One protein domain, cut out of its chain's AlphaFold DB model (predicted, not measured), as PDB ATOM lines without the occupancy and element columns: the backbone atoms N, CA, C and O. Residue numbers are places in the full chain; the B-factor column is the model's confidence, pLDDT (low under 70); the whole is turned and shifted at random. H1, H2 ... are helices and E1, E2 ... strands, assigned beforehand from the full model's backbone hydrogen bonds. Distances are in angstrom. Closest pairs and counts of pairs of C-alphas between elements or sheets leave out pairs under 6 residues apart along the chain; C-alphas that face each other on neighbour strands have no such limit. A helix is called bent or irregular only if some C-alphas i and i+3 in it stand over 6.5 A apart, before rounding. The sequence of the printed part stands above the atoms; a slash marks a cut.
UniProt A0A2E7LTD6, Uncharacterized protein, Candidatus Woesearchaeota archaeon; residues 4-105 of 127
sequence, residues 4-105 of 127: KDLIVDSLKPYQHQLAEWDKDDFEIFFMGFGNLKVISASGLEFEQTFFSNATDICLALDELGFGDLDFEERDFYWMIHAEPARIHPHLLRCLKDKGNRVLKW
ATOM      1  N   LYS A   4      37.105 -36.626 -19.162       93.25
ATOM      2  CA  LYS A   4      37.495 -37.875 -19.834       93.25
ATOM      3  C   LYS A   4      38.761 -38.495 -19.248       93.25
ATOM      4  O   LYS A   4      38.829 -39.706 -19.105       93.25
ATOM      5  N   ASP A   5      39.750 -37.673 -18.876       94.31
ATOM      6  CA  ASP A   5      41.051 -38.169 -18.420       94.31
ATOM      7  C   ASP A   5      40.886 -38.862 -17.058       94.31
ATOM      8  O   ASP A   5      41.463 -39.918 -16.823       94.31
ATOM      9  N   LEU A   6      40.015 -38.321 -16.192       93.44
ATOM     10  CA  LEU A   6      39.662 -38.960 -14.925       93.44
ATOM     11  C   LEU A   6      38.888 -40.262 -15.131       93.44
ATOM     12  O   LEU A   6      39.135 -41.225 -14.407       93.44
ATOM     13  N   ILE A   7      37.960 -40.301 -16.093       93.69
ATOM     14  CA  ILE A   7      37.188 -41.508 -16.414       93.69
ATOM     15  C   ILE A   7      38.137 -42.603 -16.913       93.69
ATOM     16  O   ILE A   7      38.147 -43.697 -16.351       93.69
ATOM     17  N   VAL A   8      38.990 -42.296 -17.895       95.44
ATOM     18  CA  VAL A   8      39.987 -43.234 -18.432       95.44
ATOM     19  C   VAL A   8      40.887 -43.749 -17.313       95.44
ATOM     20  O   VAL A   8      40.994 -44.960 -17.128       95.44
ATOM     21  N   ASP A   9      41.480 -42.864 -16.509       94.75
ATOM     22  CA  ASP A   9      42.381 -43.270 -15.427       94.75
ATOM     23  C   ASP A   9      41.693 -44.158 -14.382       94.75
ATOM     24  O   ASP A   9      42.326 -45.075 -13.840       94.75
ATOM     25  N   SER A  10      40.412 -43.900 -14.100       93.75
ATOM     26  CA  SER A  10      39.599 -44.646 -13.133       93.75
ATOM     27  C   SER A  10      39.198 -46.028 -13.644       93.75
ATOM     28  O   SER A  10      39.183 -46.978 -12.865       93.75
ATOM     29  N   LEU A  11      38.918 -46.158 -14.942       93.56
ATOM     30  CA  LEU A  11      38.382 -47.381 -15.546       93.56
ATOM     31  C   LEU A  11      39.448 -48.294 -16.157       93.56
ATOM     32  O   LEU A  11      39.257 -49.505 -16.209       93.56
ATOM     33  N   LYS A  12      40.603 -47.752 -16.550       93.50
ATOM     34  CA  LYS A  12      41.709 -48.508 -17.161       93.50
ATOM     35  C   LYS A  12      42.147 -49.766 -16.389       93.50
ATOM     36  O   LYS A  12      42.443 -50.763 -17.043       93.50
ATOM     37  N   PRO A  13      42.178 -49.798 -15.039       92.50
ATOM     38  CA  PRO A  13      42.490 -51.028 -14.301       92.50
ATOM     39  C   PRO A  13      41.486 -52.169 -14.521       92.50
ATOM     40  O   PRO A  13      41.841 -53.330 -14.343       92.50
ATOM     41  N   TYR A  14      40.256 -51.843 -14.918       90.06
ATOM     42  CA  TYR A  14      39.138 -52.771 -15.078       90.06
ATOM     43  C   TYR A  14      38.872 -53.124 -16.548       90.06
ATOM     44  O   TYR A  14      37.872 -53.760 -16.860       90.06
ATOM     45  N   GLN A  15      39.775 -52.755 -17.463       88.44
ATOM     46  CA  GLN A  15      39.579 -52.895 -18.910       88.44
ATOM     47  C   GLN A  15      39.269 -54.333 -19.361       88.44
ATOM     48  O   GLN A  15      38.536 -54.513 -20.324       88.44
ATOM     49  N   HIS A  16      39.770 -55.353 -18.653       87.56
ATOM     50  CA  HIS A  16      39.409 -56.751 -18.918       87.56
ATOM     51  C   HIS A  16      37.916 -57.025 -18.687       87.56
ATOM     52  O   HIS A  16      37.300 -57.701 -19.494       87.56
ATOM     53  N   GLN A  17      37.342 -56.515 -17.594       86.50
ATOM     54  CA  GLN A  17      35.921 -56.698 -17.275       86.50
ATOM     55  C   GLN A  17      35.048 -55.893 -18.240       86.50
ATOM     56  O   GLN A  17      34.089 -56.416 -18.790       86.50
ATOM     57  N   LEU A  18      35.447 -54.649 -18.519       89.56
ATOM     58  CA  LEU A  18      34.744 -53.773 -19.461       89.56
ATOM     59  C   LEU A  18      34.715 -54.329 -20.895       89.56
ATOM     60  O   LEU A  18      33.840 -53.968 -21.667       89.56
ATOM     61  N   ALA A  19      35.658 -55.198 -21.270       89.19
ATOM     62  CA  ALA A  19      35.679 -55.830 -22.590       89.19
ATOM     63  C   ALA A  19      34.578 -56.885 -22.791       89.19
ATOM     64  O   ALA A  19      34.338 -57.296 -23.925       89.19
ATOM     65  N   GLU A  20      33.941 -57.336 -21.711       89.50
ATOM     66  CA  GLU A  20      32.810 -58.268 -21.755       89.50
ATOM     67  C   GLU A  20      31.463 -57.538 -21.823       89.50
ATOM     68  O   GLU A  20      30.441 -58.183 -22.041       89.50
ATOM     69  N   TRP A  21      31.470 -56.215 -21.638       89.25
ATOM     70  CA  TRP A  21      30.268 -55.396 -21.561       89.25
ATOM     71  C   TRP A  21      29.748 -55.026 -22.939       89.25
ATOM     72  O   TRP A  21      30.513 -54.716 -23.861       89.25
ATOM     73  N   ASP A  22      28.428 -55.024 -23.059       88.00
ATOM     74  CA  ASP A  22      27.746 -54.465 -24.209       88.00
ATOM     75  C   ASP A  22      27.376 -52.992 -23.980       88.00
ATOM     76  O   ASP A  22      27.757 -52.343 -23.004       88.00
ATOM     77  N   LYS A  23      26.670 -52.421 -24.954       86.12
ATOM     78  CA  LYS A  23      26.241 -51.028 -24.899       86.12
ATOM     79  C   LYS A  23      25.319 -50.758 -23.702       86.12
ATOM     80  O   LYS A  23      25.500 -49.732 -23.049       86.12
ATOM     81  N   ASP A  24      24.386 -51.659 -23.408       84.06
ATOM     82  CA  ASP A  24      23.388 -51.484 -22.349       84.06
ATOM     83  C   ASP A  24      24.073 -51.495 -20.969       84.06
ATOM     84  O   ASP A  24      23.738 -50.687 -20.099       84.06
ATOM     85  N   ASP A  25      25.109 -52.323 -20.792       86.56
ATOM     86  CA  ASP A  25      25.945 -52.327 -19.586       86.56
ATOM     87  C   ASP A  25      26.605 -50.958 -19.342       86.56
ATOM     88  O   ASP A  25      26.557 -50.415 -18.231       86.56
ATOM     89  N   PHE A  26      27.195 -50.354 -20.381       87.31
ATOM     90  CA  PHE A  26      27.778 -49.013 -20.280       87.31
ATOM     91  C   PHE A  26      26.717 -47.939 -20.036       87.31
ATOM     92  O   PHE A  26      26.978 -46.990 -19.286       87.31
ATOM     93  N   GLU A  27      25.530 -48.084 -20.626       82.88
ATOM     94  CA  GLU A  27      24.427 -47.161 -20.387       82.88
ATOM     95  C   GLU A  27      24.013 -47.154 -18.909       82.88
ATOM     96  O   GLU A  27      23.892 -46.089 -18.295       82.88
ATOM     97  N   ILE A  28      23.875 -48.341 -18.311       81.19
ATOM     98  CA  ILE A  28      23.549 -48.502 -16.891       81.19
ATOM     99  C   ILE A  28      24.690 -47.996 -16.007       81.19
ATOM    100  O   ILE A  28      24.458 -47.319 -15.001       81.19
ATOM    101  N   PHE A  29      25.936 -48.285 -16.375       86.19
ATOM    102  CA  PHE A  29      27.103 -47.922 -15.578       86.19
ATOM    103  C   PHE A  29      27.304 -46.407 -15.453       86.19
ATOM    104  O   PHE A  29      27.650 -45.913 -14.377       86.19
ATOM    105  N   PHE A  30      27.068 -45.661 -16.533       86.44
ATOM    106  CA  PHE A  30      27.147 -44.198 -16.541       86.44
ATOM    107  C   PHE A  30      25.825 -43.512 -16.182       86.44
ATOM    108  O   PHE A  30      25.754 -42.278 -16.216       86.44
ATOM    109  N   MET A  31      24.804 -44.278 -15.786       80.69
ATOM    110  CA  MET A  31      23.520 -43.726 -15.376       80.69
ATOM    111  C   MET A  31      23.686 -42.707 -14.235       80.69
ATOM    112  O   MET A  31      24.413 -42.942 -13.265       80.69
ATOM    113  N   GLY A  32      23.048 -41.542 -14.364       78.56
ATOM    114  CA  GLY A  32      23.069 -40.484 -13.349       78.56
ATOM    115  C   GLY A  32      24.361 -39.654 -13.296       78.56
ATOM    116  O   GLY A  32      24.452 -38.720 -12.493       78.56
ATOM    117  N   PHE A  33      25.343 -39.912 -14.173       82.31
ATOM    118  CA  PHE A  33      26.631 -39.200 -14.205       82.31
ATOM    119  C   PHE A  33      26.523 -37.718 -14.626       82.31
ATOM    120  O   PHE A  33      27.481 -36.957 -14.529       82.31
ATOM    121  N   GLY A  34      25.348 -37.270 -15.076       76.56
ATOM    122  CA  GLY A  34      25.100 -35.895 -15.518       76.56
ATOM    123  C   GLY A  34      24.972 -34.831 -14.445       76.56
ATOM    124  O   GLY A  34      25.219 -33.665 -14.730       76.56
ATOM    125  N   ASN A  35      24.548 -35.220 -13.245       74.19
ATOM    126  CA  ASN A  35      24.096 -34.302 -12.195       74.19
ATOM    127  C   ASN A  35      25.069 -34.286 -11.008       74.19
ATOM    128  O   ASN A  35      24.657 -34.321  -9.846       74.19
ATOM    129  N   LEU A  36      26.369 -34.266 -11.302       80.75
ATOM    130  CA  LEU A  36      27.421 -34.344 -10.295       80.75
ATOM    131  C   LEU A  36      28.563 -33.364 -10.547       80.75
ATOM    132  O   LEU A  36      28.774 -32.869 -11.651       80.75
ATOM    133  N   LYS A  37      29.314 -33.113  -9.479       86.38
ATOM    134  CA  LYS A  37      30.578 -32.385  -9.476       86.38
ATOM    135  C   LYS A  37      31.696 -33.367  -9.149       86.38
ATOM    136  O   LYS A  37      31.639 -34.037  -8.117       86.38
ATOM    137  N   VAL A  38      32.725 -33.434  -9.995       88.81
ATOM    138  CA  VAL A  38      33.946 -34.205  -9.702       88.81
ATOM    139  C   VAL A  38      35.069 -33.247  -9.343       88.81
ATOM    140  O   VAL A  38      35.365 -32.320 -10.091       88.81
ATOM    141  N   ILE A  39      35.720 -33.479  -8.210       92.06
ATOM    142  CA  ILE A  39      36.939 -32.780  -7.808       92.06
ATOM    143  C   ILE A  39      38.079 -33.789  -7.889       92.06
ATOM    144  O   ILE A  39      38.050 -34.806  -7.194       92.06
ATOM    145  N   SER A  40      39.070 -33.533  -8.740       93.25
ATOM    146  CA  SER A  40      40.220 -34.426  -8.873       93.25
ATOM    147  C   SER A  40      41.045 -34.480  -7.587       93.25
ATOM    148  O   SER A  40      41.009 -33.559  -6.768       93.25
ATOM    149  N   ALA A  41      41.898 -35.498  -7.455       90.56
ATOM    150  CA  ALA A  41      42.885 -35.566  -6.372       90.56
ATOM    151  C   ALA A  41      43.812 -34.331  -6.300       90.56
ATOM    152  O   ALA A  41      44.335 -33.997  -5.238       90.56
ATOM    153  N   SER A  42      44.005 -33.625  -7.421       91.88
ATOM    154  CA  SER A  42      44.780 -32.379  -7.487       91.88
ATOM    155  C   SER A  42      43.965 -31.120  -7.157       91.88
ATOM    156  O   SER A  42      44.495 -30.018  -7.273       91.88
ATOM    157  N   GLY A  43      42.682 -31.258  -6.809       91.06
ATOM    158  CA  GLY A  43      41.769 -30.151  -6.521       91.06
ATOM    159  C   GLY A  43      41.172 -29.469  -7.756       91.06
ATOM    160  O   GLY A  43      40.626 -28.378  -7.624       91.06
ATOM    161  N   LEU A  44      41.284 -30.063  -8.952       91.50
ATOM    162  CA  LEU A  44      40.646 -29.511 -10.149       91.50
ATOM    163  C   LEU A  44      39.168 -29.893 -10.161       91.50
ATOM    164  O   LEU A  44      38.833 -31.073 -10.089       91.50
ATOM    165  N   GLU A  45      38.303 -28.896 -10.282       90.62
ATOM    166  CA  GLU A  45      36.857 -29.090 -10.282       90.62
ATOM    167  C   GLU A  45      36.315 -29.201 -11.708       90.62
ATOM    168  O   GLU A  45      36.655 -28.410 -12.590       90.62
ATOM    169  N   PHE A  46      35.451 -30.189 -11.914       86.94
ATOM    170  CA  PHE A  46      34.719 -30.418 -13.148       86.94
ATOM    171  C   PHE A  46      33.236 -30.192 -12.873       86.94
ATOM    172  O   PHE A  46      32.546 -31.055 -12.329       86.94
ATOM    173  N   GLU A  47      32.775 -29.000 -13.239       72.75
ATOM    174  CA  GLU A  47      31.365 -28.611 -13.265       72.75
ATOM    175  C   GLU A  47      30.946 -28.528 -14.729       72.75
ATOM    176  O   GLU A  47      31.131 -27.519 -15.411       72.75
ATOM    177  N   GLN A  48      30.493 -29.659 -15.253       68.31
ATOM    178  CA  GLN A  48      30.211 -29.827 -16.668       68.31
ATOM    179  C   GLN A  48      28.704 -29.872 -16.911       68.31
ATOM    180  O   GLN A  48      27.937 -30.427 -16.130       68.31
ATOM    181  N   THR A  49      28.276 -29.263 -18.016       68.56
ATOM    182  CA  THR A  49      26.900 -29.364 -18.500       68.56
ATOM    183  C   THR A  49      26.635 -30.759 -19.066       68.56
ATOM    184  O   THR A  49      27.572 -31.489 -19.408       68.56
ATOM    185  N   PHE A  50      25.352 -31.084 -19.253       68.50
ATOM    186  CA  PHE A  50      24.870 -32.301 -19.921       68.50
ATOM    187  C   PHE A  50      25.716 -32.688 -21.146       68.50
ATOM    188  O   PHE A  50      26.264 -33.785 -21.218       68.50
ATOM    189  N   PHE A  51      25.880 -31.749 -22.081       73.12
ATOM    190  CA  PHE A  51      26.568 -32.004 -23.343       73.12
ATOM    191  C   PHE A  51      28.064 -32.287 -23.155       73.12
ATOM    192  O   PHE A  51      28.624 -33.158 -23.820       73.12
ATOM    193  N   SER A  52      28.724 -31.573 -22.235       80.12
ATOM    194  CA  SER A  52      30.139 -31.820 -21.949       80.12
ATOM    195  C   SER A  52      30.368 -33.160 -21.252       80.12
ATOM    196  O   SER A  52      31.300 -33.850 -21.645       80.12
ATOM    197  N   ASN A  53      29.490 -33.571 -20.329       81.50
ATOM    198  CA  ASN A  53      29.578 -34.885 -19.684       81.50
ATOM    199  C   ASN A  53      29.414 -36.017 -20.701       81.50
ATOM    200  O   ASN A  53      30.257 -36.907 -20.750       81.50
ATOM    201  N   ALA A  54      28.390 -35.945 -21.560       81.38
ATOM    202  CA  ALA A  54      28.185 -36.919 -22.636       81.38
ATOM    203  C   ALA A  54      29.421 -37.019 -23.540       81.38
ATOM    204  O   ALA A  54      29.956 -38.100 -23.764       81.38
ATOM    205  N   THR A  55      29.937 -35.866 -23.983       85.50
ATOM    206  CA  THR A  55      31.136 -35.806 -24.826       85.50
ATOM    207  C   THR A  55      32.350 -36.430 -24.134       85.50
ATOM    208  O   THR A  55      33.102 -37.168 -24.762       85.50
ATOM    209  N   ASP A  56      32.580 -36.122 -22.856       89.69
ATOM    210  CA  ASP A  56      33.720 -36.653 -22.109       89.69
ATOM    211  C   ASP A  56      33.587 -38.166 -21.839       89.69
ATOM    212  O   ASP A  56      34.605 -38.857 -21.874       89.69
ATOM    213  N   ILE A  57      32.368 -38.698 -21.670       89.00
ATOM    214  CA  ILE A  57      32.118 -40.149 -21.627       89.00
ATOM    215  C   ILE A  57      32.475 -40.792 -22.973       89.00
ATOM    216  O   ILE A  57      33.256 -41.740 -22.984       89.00
ATOM    217  N   CYS A  58      31.994 -40.260 -24.106       87.69
ATOM    218  CA  CYS A  58      32.316 -40.813 -25.430       87.69
ATOM    219  C   CYS A  58      33.819 -40.857 -25.678       87.69
ATOM    220  O   CYS A  58      34.356 -41.869 -26.114       87.69
ATOM    221  N   LEU A  59      34.505 -39.747 -25.393       91.12
ATOM    222  CA  LEU A  59      35.947 -39.656 -25.594       91.12
ATOM    223  C   LEU A  59      36.707 -40.625 -24.683       91.12
ATOM    224  O   LEU A  59      37.752 -41.131 -25.082       91.12
ATOM    225  N   ALA A  60      36.208 -40.877 -23.471       93.19
ATOM    226  CA  ALA A  60      36.799 -41.864 -22.580       93.19
ATOM    227  C   ALA A  60      36.581 -43.295 -23.085       93.19
ATOM    228  O   ALA A  60      37.518 -44.089 -23.064       93.19
ATOM    229  N   LEU A  61      35.375 -43.622 -23.556       92.00
ATOM    230  CA  LEU A  61      35.060 -44.936 -24.120       92.00
ATOM    231  C   LEU A  61      35.874 -45.215 -25.386       92.00
ATOM    232  O   LEU A  61      36.469 -46.283 -25.490       92.00
ATOM    233  N   ASP A  62      35.991 -44.239 -26.286       92.06
ATOM    234  CA  ASP A  62      36.851 -44.324 -27.470       92.06
ATOM    235  C   ASP A  62      38.315 -44.603 -27.087       92.06
ATOM    236  O   ASP A  62      38.926 -45.556 -27.569       92.06
ATOM    237  N   GLU A  63      38.860 -43.857 -26.118       94.62
ATOM    238  CA  GLU A  63      40.235 -44.048 -25.636       94.62
ATOM    239  C   GLU A  63      40.453 -45.402 -24.931       94.62
ATOM    240  O   GLU A  63      41.557 -45.955 -24.962       94.62
ATOM    241  N   LEU A  64      39.409 -45.962 -24.319       93.62
ATOM    242  CA  LEU A  64      39.426 -47.292 -23.704       93.62
ATOM    243  C   LEU A  64      39.231 -48.434 -24.720       93.62
ATOM    244  O   LEU A  64      39.380 -49.598 -24.340       93.62
ATOM    245  N   GLY A  65      38.979 -48.122 -25.997       92.38
ATOM    246  CA  GLY A  65      38.794 -49.101 -27.073       92.38
ATOM    247  C   GLY A  65      37.341 -49.523 -27.307       92.38
ATOM    248  O   GLY A  65      37.106 -50.536 -27.957       92.38
ATOM    249  N   PHE A  66      36.379 -48.753 -26.797       90.25
ATOM    250  CA  PHE A  66      34.937 -48.995 -26.902       90.25
ATOM    251  C   PHE A  66      34.235 -47.985 -27.829       90.25
ATOM    252  O   PHE A  66      33.030 -47.777 -27.729       90.25
ATOM    253  N   GLY A  67      34.982 -47.340 -28.733       82.50
ATOM    254  CA  GLY A  67      34.455 -46.340 -29.676       82.50
ATOM    255  C   GLY A  67      33.526 -46.906 -30.758       82.50
ATOM    256  O   GLY A  67      32.761 -46.155 -31.352       82.50
ATOM    257  N   ASP A  68      33.553 -48.226 -30.979       83.75
ATOM    258  CA  ASP A  68      32.668 -48.919 -31.928       83.75
ATOM    259  C   ASP A  68      31.250 -49.157 -31.366       83.75
ATOM    260  O   ASP A  68      30.375 -49.665 -32.071       83.75
ATOM    261  N   LEU A  69      31.007 -48.801 -30.098       81.50
ATOM    262  CA  LEU A  69      29.668 -48.784 -29.520       81.50
ATOM    263  C   LEU A  69      28.887 -47.619 -30.145       81.50
ATOM    264  O   LEU A  69      29.181 -46.451 -29.902       81.50
ATOM    265  N   ASP A  70      27.907 -47.945 -30.987       80.00
ATOM    266  CA  ASP A  70      27.095 -46.993 -31.756       80.00
ATOM    267  C   ASP A  70      26.120 -46.224 -30.843       80.00
ATOM    268  O   ASP A  70      24.922 -46.515 -30.791       80.00
ATOM    269  N   PHE A  71      26.646 -45.303 -30.029       79.88
ATOM    270  CA  PHE A  71      25.852 -44.439 -29.158       79.88
ATOM    271  C   PHE A  71      25.187 -43.313 -29.962       79.88
ATOM    272  O   PHE A  71      25.846 -42.467 -30.571       79.88
ATOM    273  N   GLU A  72      23.864 -43.261 -29.901       79.94
ATOM    274  CA  GLU A  72      23.032 -42.199 -30.448       79.94
ATOM    275  C   GLU A  72      22.766 -41.113 -29.388       79.94
ATOM    276  O   GLU A  72      22.845 -41.334 -28.180       79.94
ATOM    277  N   GLU A  73      22.347 -39.923 -29.825       72.62
ATOM    278  CA  GLU A  73      21.993 -38.807 -28.930       72.62
ATOM    279  C   GLU A  73      20.950 -39.192 -27.860       72.62
ATOM    280  O   GLU A  73      21.014 -38.725 -26.720       72.62
ATOM    281  N   ARG A  74      20.007 -40.082 -28.203       74.56
ATOM    282  CA  ARG A  74      18.973 -40.564 -27.272       74.56
ATOM    283  C   ARG A  74      19.552 -41.400 -26.129       74.56
ATOM    284  O   ARG A  74      18.992 -41.379 -25.038       74.56
ATOM    285  N   ASP A  75      20.644 -42.113 -26.372       73.44
ATOM    286  CA  ASP A  75      21.240 -43.029 -25.401       73.44
ATOM    287  C   ASP A  75      21.904 -42.204 -24.290       73.44
ATOM    288  O   ASP A  75      21.679 -42.434 -23.104       73.44
ATOM    289  N   PHE A  76      22.556 -41.097 -24.662       71.50
ATOM    290  CA  PHE A  76      23.059 -40.109 -23.702       71.50
ATOM    291  C   PHE A  76      21.954 -39.406 -22.926       71.50
ATOM    292  O   PHE A  76      22.145 -39.074 -21.757       71.50
ATOM    293  N   TYR A  77      20.789 -39.185 -23.539       67.06
ATOM    294  CA  TYR A  77      19.641 -38.681 -22.796       67.06
ATOM    295  C   TYR A  77      19.258 -39.663 -21.680       67.06
ATOM    296  O   TYR A  77      19.097 -39.237 -20.546       67.06
ATOM    297  N   TRP A  78      19.206 -40.972 -21.933       62.75
ATOM    298  CA  TRP A  78      18.891 -41.964 -20.896       62.75
ATOM    299  C   TRP A  78      19.996 -42.132 -19.849       62.75
ATOM    300  O   TRP A  78      19.706 -42.046 -18.658       62.75
ATOM    301  N   MET A  79      21.258 -42.249 -20.264       68.88
ATOM    302  CA  MET A  79      22.419 -42.357 -19.364       68.88
ATOM    303  C   MET A  79      22.523 -41.180 -18.388       68.88
ATOM    304  O   MET A  79      22.991 -41.302 -17.264       68.88
ATOM    305  N   ILE A  80      22.098 -39.993 -18.801       60.97
ATOM    306  CA  ILE A  80      22.399 -38.766 -18.059       60.97
ATOM    307  C   ILE A  80      21.128 -38.187 -17.408       60.97
ATOM    308  O   ILE A  80      21.226 -37.488 -16.397       60.97
ATOM    309  N   HIS A  81      19.937 -38.510 -17.935       58.28
ATOM    310  CA  HIS A  81      18.629 -38.018 -17.477       58.28
ATOM    311  C   HIS A  81      17.804 -39.061 -16.686       58.28
ATOM    312  O   HIS A  81      16.789 -38.692 -16.084       58.28
ATOM    313  N   ALA A  82      18.201 -40.342 -16.652       50.72
ATOM    314  CA  ALA A  82      17.563 -41.341 -15.793       50.72
ATOM    315  C   ALA A  82      18.002 -41.143 -14.329       50.72
ATOM    316  O   ALA A  82      19.152 -41.351 -13.967       50.72
ATOM    317  N   GLU A  83      17.047 -40.686 -13.517       51.19
ATOM    318  CA  GLU A  83      17.129 -40.389 -12.080       51.19
ATOM    319  C   GLU A  83      18.173 -39.330 -11.644       51.19
ATOM    320  O   GLU A  83      19.377 -39.593 -11.583       51.19
ATOM    321  N   PRO A  84      17.745 -38.117 -11.233       48.50
ATOM    322  CA  PRO A  84      18.645 -37.209 -10.535       48.50
ATOM    323  C   PRO A  84      19.139 -37.861  -9.229       48.50
ATOM    324  O   PRO A  84      18.335 -38.233  -8.377       48.50
ATOM    325  N   ALA A  85      20.468 -37.932  -9.080       49.19
ATOM    326  CA  ALA A  85      21.219 -38.283  -7.865       49.19
ATOM    327  C   ALA A  85      21.518 -39.766  -7.570       49.19
ATOM    328  O   ALA A  85      21.730 -40.096  -6.408       49.19
ATOM    329  N   ARG A  86      21.617 -40.654  -8.567       65.56
ATOM    330  CA  ARG A  86      22.056 -42.038  -8.320       65.56
ATOM    331  C   ARG A  86      23.103 -42.508  -9.327       65.56
ATOM    332  O   ARG A  86      22.762 -43.023 -10.380       65.56
ATOM    333  N   ILE A  87      24.382 -42.334  -8.994       80.12
ATOM    334  CA  ILE A  87      25.498 -42.891  -9.778       80.12
ATOM    335  C   ILE A  87      25.638 -44.392  -9.497       80.12
ATOM    336  O   ILE A  87      25.403 -44.835  -8.365       80.12
ATOM    337  N   HIS A  88      26.075 -45.174 -10.488       83.75
ATOM    338  CA  HIS A  88      26.389 -46.581 -10.258       83.75
ATOM    339  C   HIS A  88      27.492 -46.717  -9.180       83.75
ATOM    340  O   HIS A  88      28.547 -46.076  -9.298       83.75
ATOM    341  N   PRO A  89      27.316 -47.548  -8.131       83.38
ATOM    342  CA  PRO A  89      28.262 -47.637  -7.012       83.38
ATOM    343  C   PRO A  89      29.679 -48.024  -7.444       83.38
ATOM    344  O   PRO A  89      30.661 -47.534  -6.885       83.38
ATOM    345  N   HIS A  90      29.811 -48.858  -8.476       85.00
ATOM    346  CA  HIS A  90      31.123 -49.215  -9.012       85.00
ATOM    347  C   HIS A  90      31.819 -48.072  -9.750       85.00
ATOM    348  O   HIS A  90      33.023 -47.902  -9.563       85.00
ATOM    349  N   LEU A  91      31.097 -47.244 -10.511       87.62
ATOM    350  CA  LEU A  91      31.680 -46.054 -11.136       87.62
ATOM    351  C   LEU A  91      32.149 -45.063 -10.062       87.62
ATOM    352  O   LEU A  91      33.273 -44.563 -10.124       87.62
ATOM    353  N   LEU A  92      31.333 -44.855  -9.022       88.50
ATOM    354  CA  LEU A  92      31.707 -44.035  -7.869       88.50
ATOM    355  C   LEU A  92      32.972 -44.560  -7.181       88.50
ATOM    356  O   LEU A  92      33.871 -43.772  -6.879       88.50
ATOM    357  N   ARG A  93      33.063 -45.878  -6.958       87.94
ATOM    358  CA  ARG A  93      34.252 -46.517  -6.380       87.94
ATOM    359  C   ARG A  93      35.482 -46.285  -7.252       87.94
ATOM    360  O   ARG A  93      36.479 -45.795  -6.740       87.94
ATOM    361  N   CYS A  94      35.392 -46.538  -8.559       90.62
ATOM    362  CA  CYS A  94      36.508 -46.337  -9.489       90.62
ATOM    363  C   CYS A  94      37.053 -44.903  -9.428       90.62
ATOM    364  O   CYS A  94      38.266 -44.699  -9.393       90.62
ATOM    365  N   LEU A  95      36.162 -43.907  -9.372       91.12
ATOM    366  CA  LEU A  95      36.542 -42.498  -9.255       91.12
ATOM    367  C   LEU A  95      37.178 -42.192  -7.891       91.12
ATOM    368  O   LEU A  95      38.219 -41.528  -7.840       91.12
ATOM    369  N   LYS A  96      36.584 -42.675  -6.790       90.50
ATOM    370  CA  LYS A  96      37.085 -42.464  -5.420       90.50
ATOM    371  C   LYS A  96      38.438 -43.151  -5.179       90.50
ATOM    372  O   LYS A  96      39.294 -42.554  -4.529       90.50
ATOM    373  N   ASP A  97      38.684 -44.325  -5.762       91.12
ATOM    374  CA  ASP A  97      39.956 -45.067  -5.656       91.12
ATOM    375  C   ASP A  97      41.149 -44.289  -6.238       91.12
ATOM    376  O   ASP A  97      42.301 -44.510  -5.862       91.12
ATOM    377  N   LYS A  98      40.886 -43.334  -7.138       90.94
ATOM    378  CA  LYS A  98      41.891 -42.407  -7.683       90.94
ATOM    379  C   LYS A  98      42.071 -41.138  -6.847       90.94
ATOM    380  O   LYS A  98      42.814 -40.245  -7.246       90.94
ATOM    381  N   GLY A  99      41.418 -41.051  -5.689       90.31
ATOM    382  CA  GLY A  99      41.447 -39.886  -4.805       90.31
ATOM    383  C   GLY A  99      40.526 -38.748  -5.248       90.31
ATOM    384  O   GLY A  99      40.663 -37.634  -4.742       90.31
ATOM    385  N   ASN A 100      39.601 -38.997  -6.183       92.19
ATOM    386  CA  ASN A 100      38.630 -37.992  -6.605       92.19
ATOM    387  C   ASN A 100      37.471 -37.908  -5.603       92.19
ATOM    388  O   ASN A 100      37.049 -38.910  -5.022       92.19
ATOM    389  N   ARG A 101      36.906 -36.713  -5.439       91.25
ATOM    390  CA  ARG A 101      35.646 -36.502  -4.715       91.25
ATOM    391  C   ARG A 101      34.520 -36.350  -5.726       91.25
ATOM    392  O   ARG A 101      34.672 -35.622  -6.700       91.25
ATOM    393  N   VAL A 102      33.398 -37.013  -5.473       88.50
ATOM    394  CA  VAL A 102      32.195 -36.936  -6.308       88.50
ATOM    395  C   VAL A 102      31.055 -36.433  -5.434       88.50
ATOM    396  O   VAL A 102      30.750 -37.044  -4.409       88.50
ATOM    397  N   LEU A 103      30.478 -35.298  -5.814       87.06
ATOM    398  CA  LEU A 103      29.468 -34.563  -5.056       87.06
ATOM    399  C   LEU A 103      28.221 -34.349  -5.911       87.06
ATOM    400  O   LEU A 103      28.284 -34.407  -7.142       87.06
ATOM    401  N   LYS A 104      27.093 -34.054  -5.265       83.06
ATOM    402  CA  LYS A 104      25.893 -33.569  -5.958       83.06
ATOM    403  C   LYS A 104      26.195 -32.239  -6.662       83.06
ATOM    404  O   LYS A 104      26.961 -31.417  -6.159       83.06
ATOM    405  N   TRP A 105      25.606 -32.025  -7.838       77.12
ATOM    406  CA  TRP A 105      25.762 -30.761  -8.563       77.12
ATOM    407  C   TRP A 105      25.221 -29.578  -7.738       77.12
ATOM    408  O   TRP A 105      24.200 -29.710  -7.068       77.12
TER     409      TRP A 105
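This is residues 4 to 105 of the 127 residues of an uncharacterized protein of Candidatus Woesearchaeota archaeon (UniProt A0A2E7LTD6). Five short helices, mostly crossed, make a loose ring by their contacts, H1 to H3 to H4 to H2, nearly closed by H5, which touches H1 and comes close to H2. A small sheet of two strands, E1 and E2, sits at one side of this ring, with E2 next to H5. The printed part has 102 residues, with named elements in the order H1, H2, E1, H3, H4, H5, E2; it is mostly helix, and the sheet, in the order E1 - E2, is antiparallel. The whole is compact, with a radius of gyration of the C-alphas of 12.5 A, and rounded, spanning 33 by 27 by 20 A.

Start with H1, residues 4 to 18: its residues 4 to 8 alone touch H3, residues 50 to 63, at a steep tilt of 49 degrees, and the closest C-alphas, of Lys 4 and Asp 56, are 4.6 A apart. With residues 6 to 11 alone H1 touches H5, residues 89 to 97, opposite ways at a steep tilt of 61 degrees; the closest C-alphas, of Ser 10 and Cys 94, are 5.1 A apart. Go on to H2, residues 23 to 29, which touches H4, residues 73 to 81, the same way at a shallow tilt of 20 degrees; the closest C-alphas, of Glu 27 and Met 79, are 5.3 A apart. H2 and H5 are close but not clearly touching, with the C-alphas of Phe 29 and Leu 91 closest at 6.6 A. H3, with residues 50 to 54 alone, and H4 only just touch, with 3 pairs of C-alphas within 8 A, the closest those of Ala 54 and Phe 76 at 6.1 A. E1, residues 36 to 39, and E2, residues 101 to 104, are antiparallel neighbours; look for N 37 and O 103 at 2.9 A and N 39 and O 101 at 2.8 A, both within hydrogen-bond range. The closest C-alphas of H5 and E2, those of Leu 92 and Val 102, are 7.3 A apart. Every O i to N i+4 pair is within range in H2, H3, H4 and H5, and 6 of 11 are in H1.

Find C-alpha 4 at (37.495, -37.875, -19.834); from there H1 runs 16.1 A to C-alpha 18, irregular, with C-alphas 13 and 16 8.0 A apart. H2 measures 9.9 A and E1 10.0 A. H3 runs 20.2 A from C-alpha 50 at (24.870, -32.301, -19.921). H4 and H5 each measure 12.0 A, and E2 runs 10.3 A to C-alpha 104 at (25.893, -33.569, -5.958).

The C-alphas farthest apart, of Gly 43 and Asp 70, are 33.7 A apart. The printed part has no cut, and no link is long. Confidence is under 70 at residues 48 to 50 and 77 to 86.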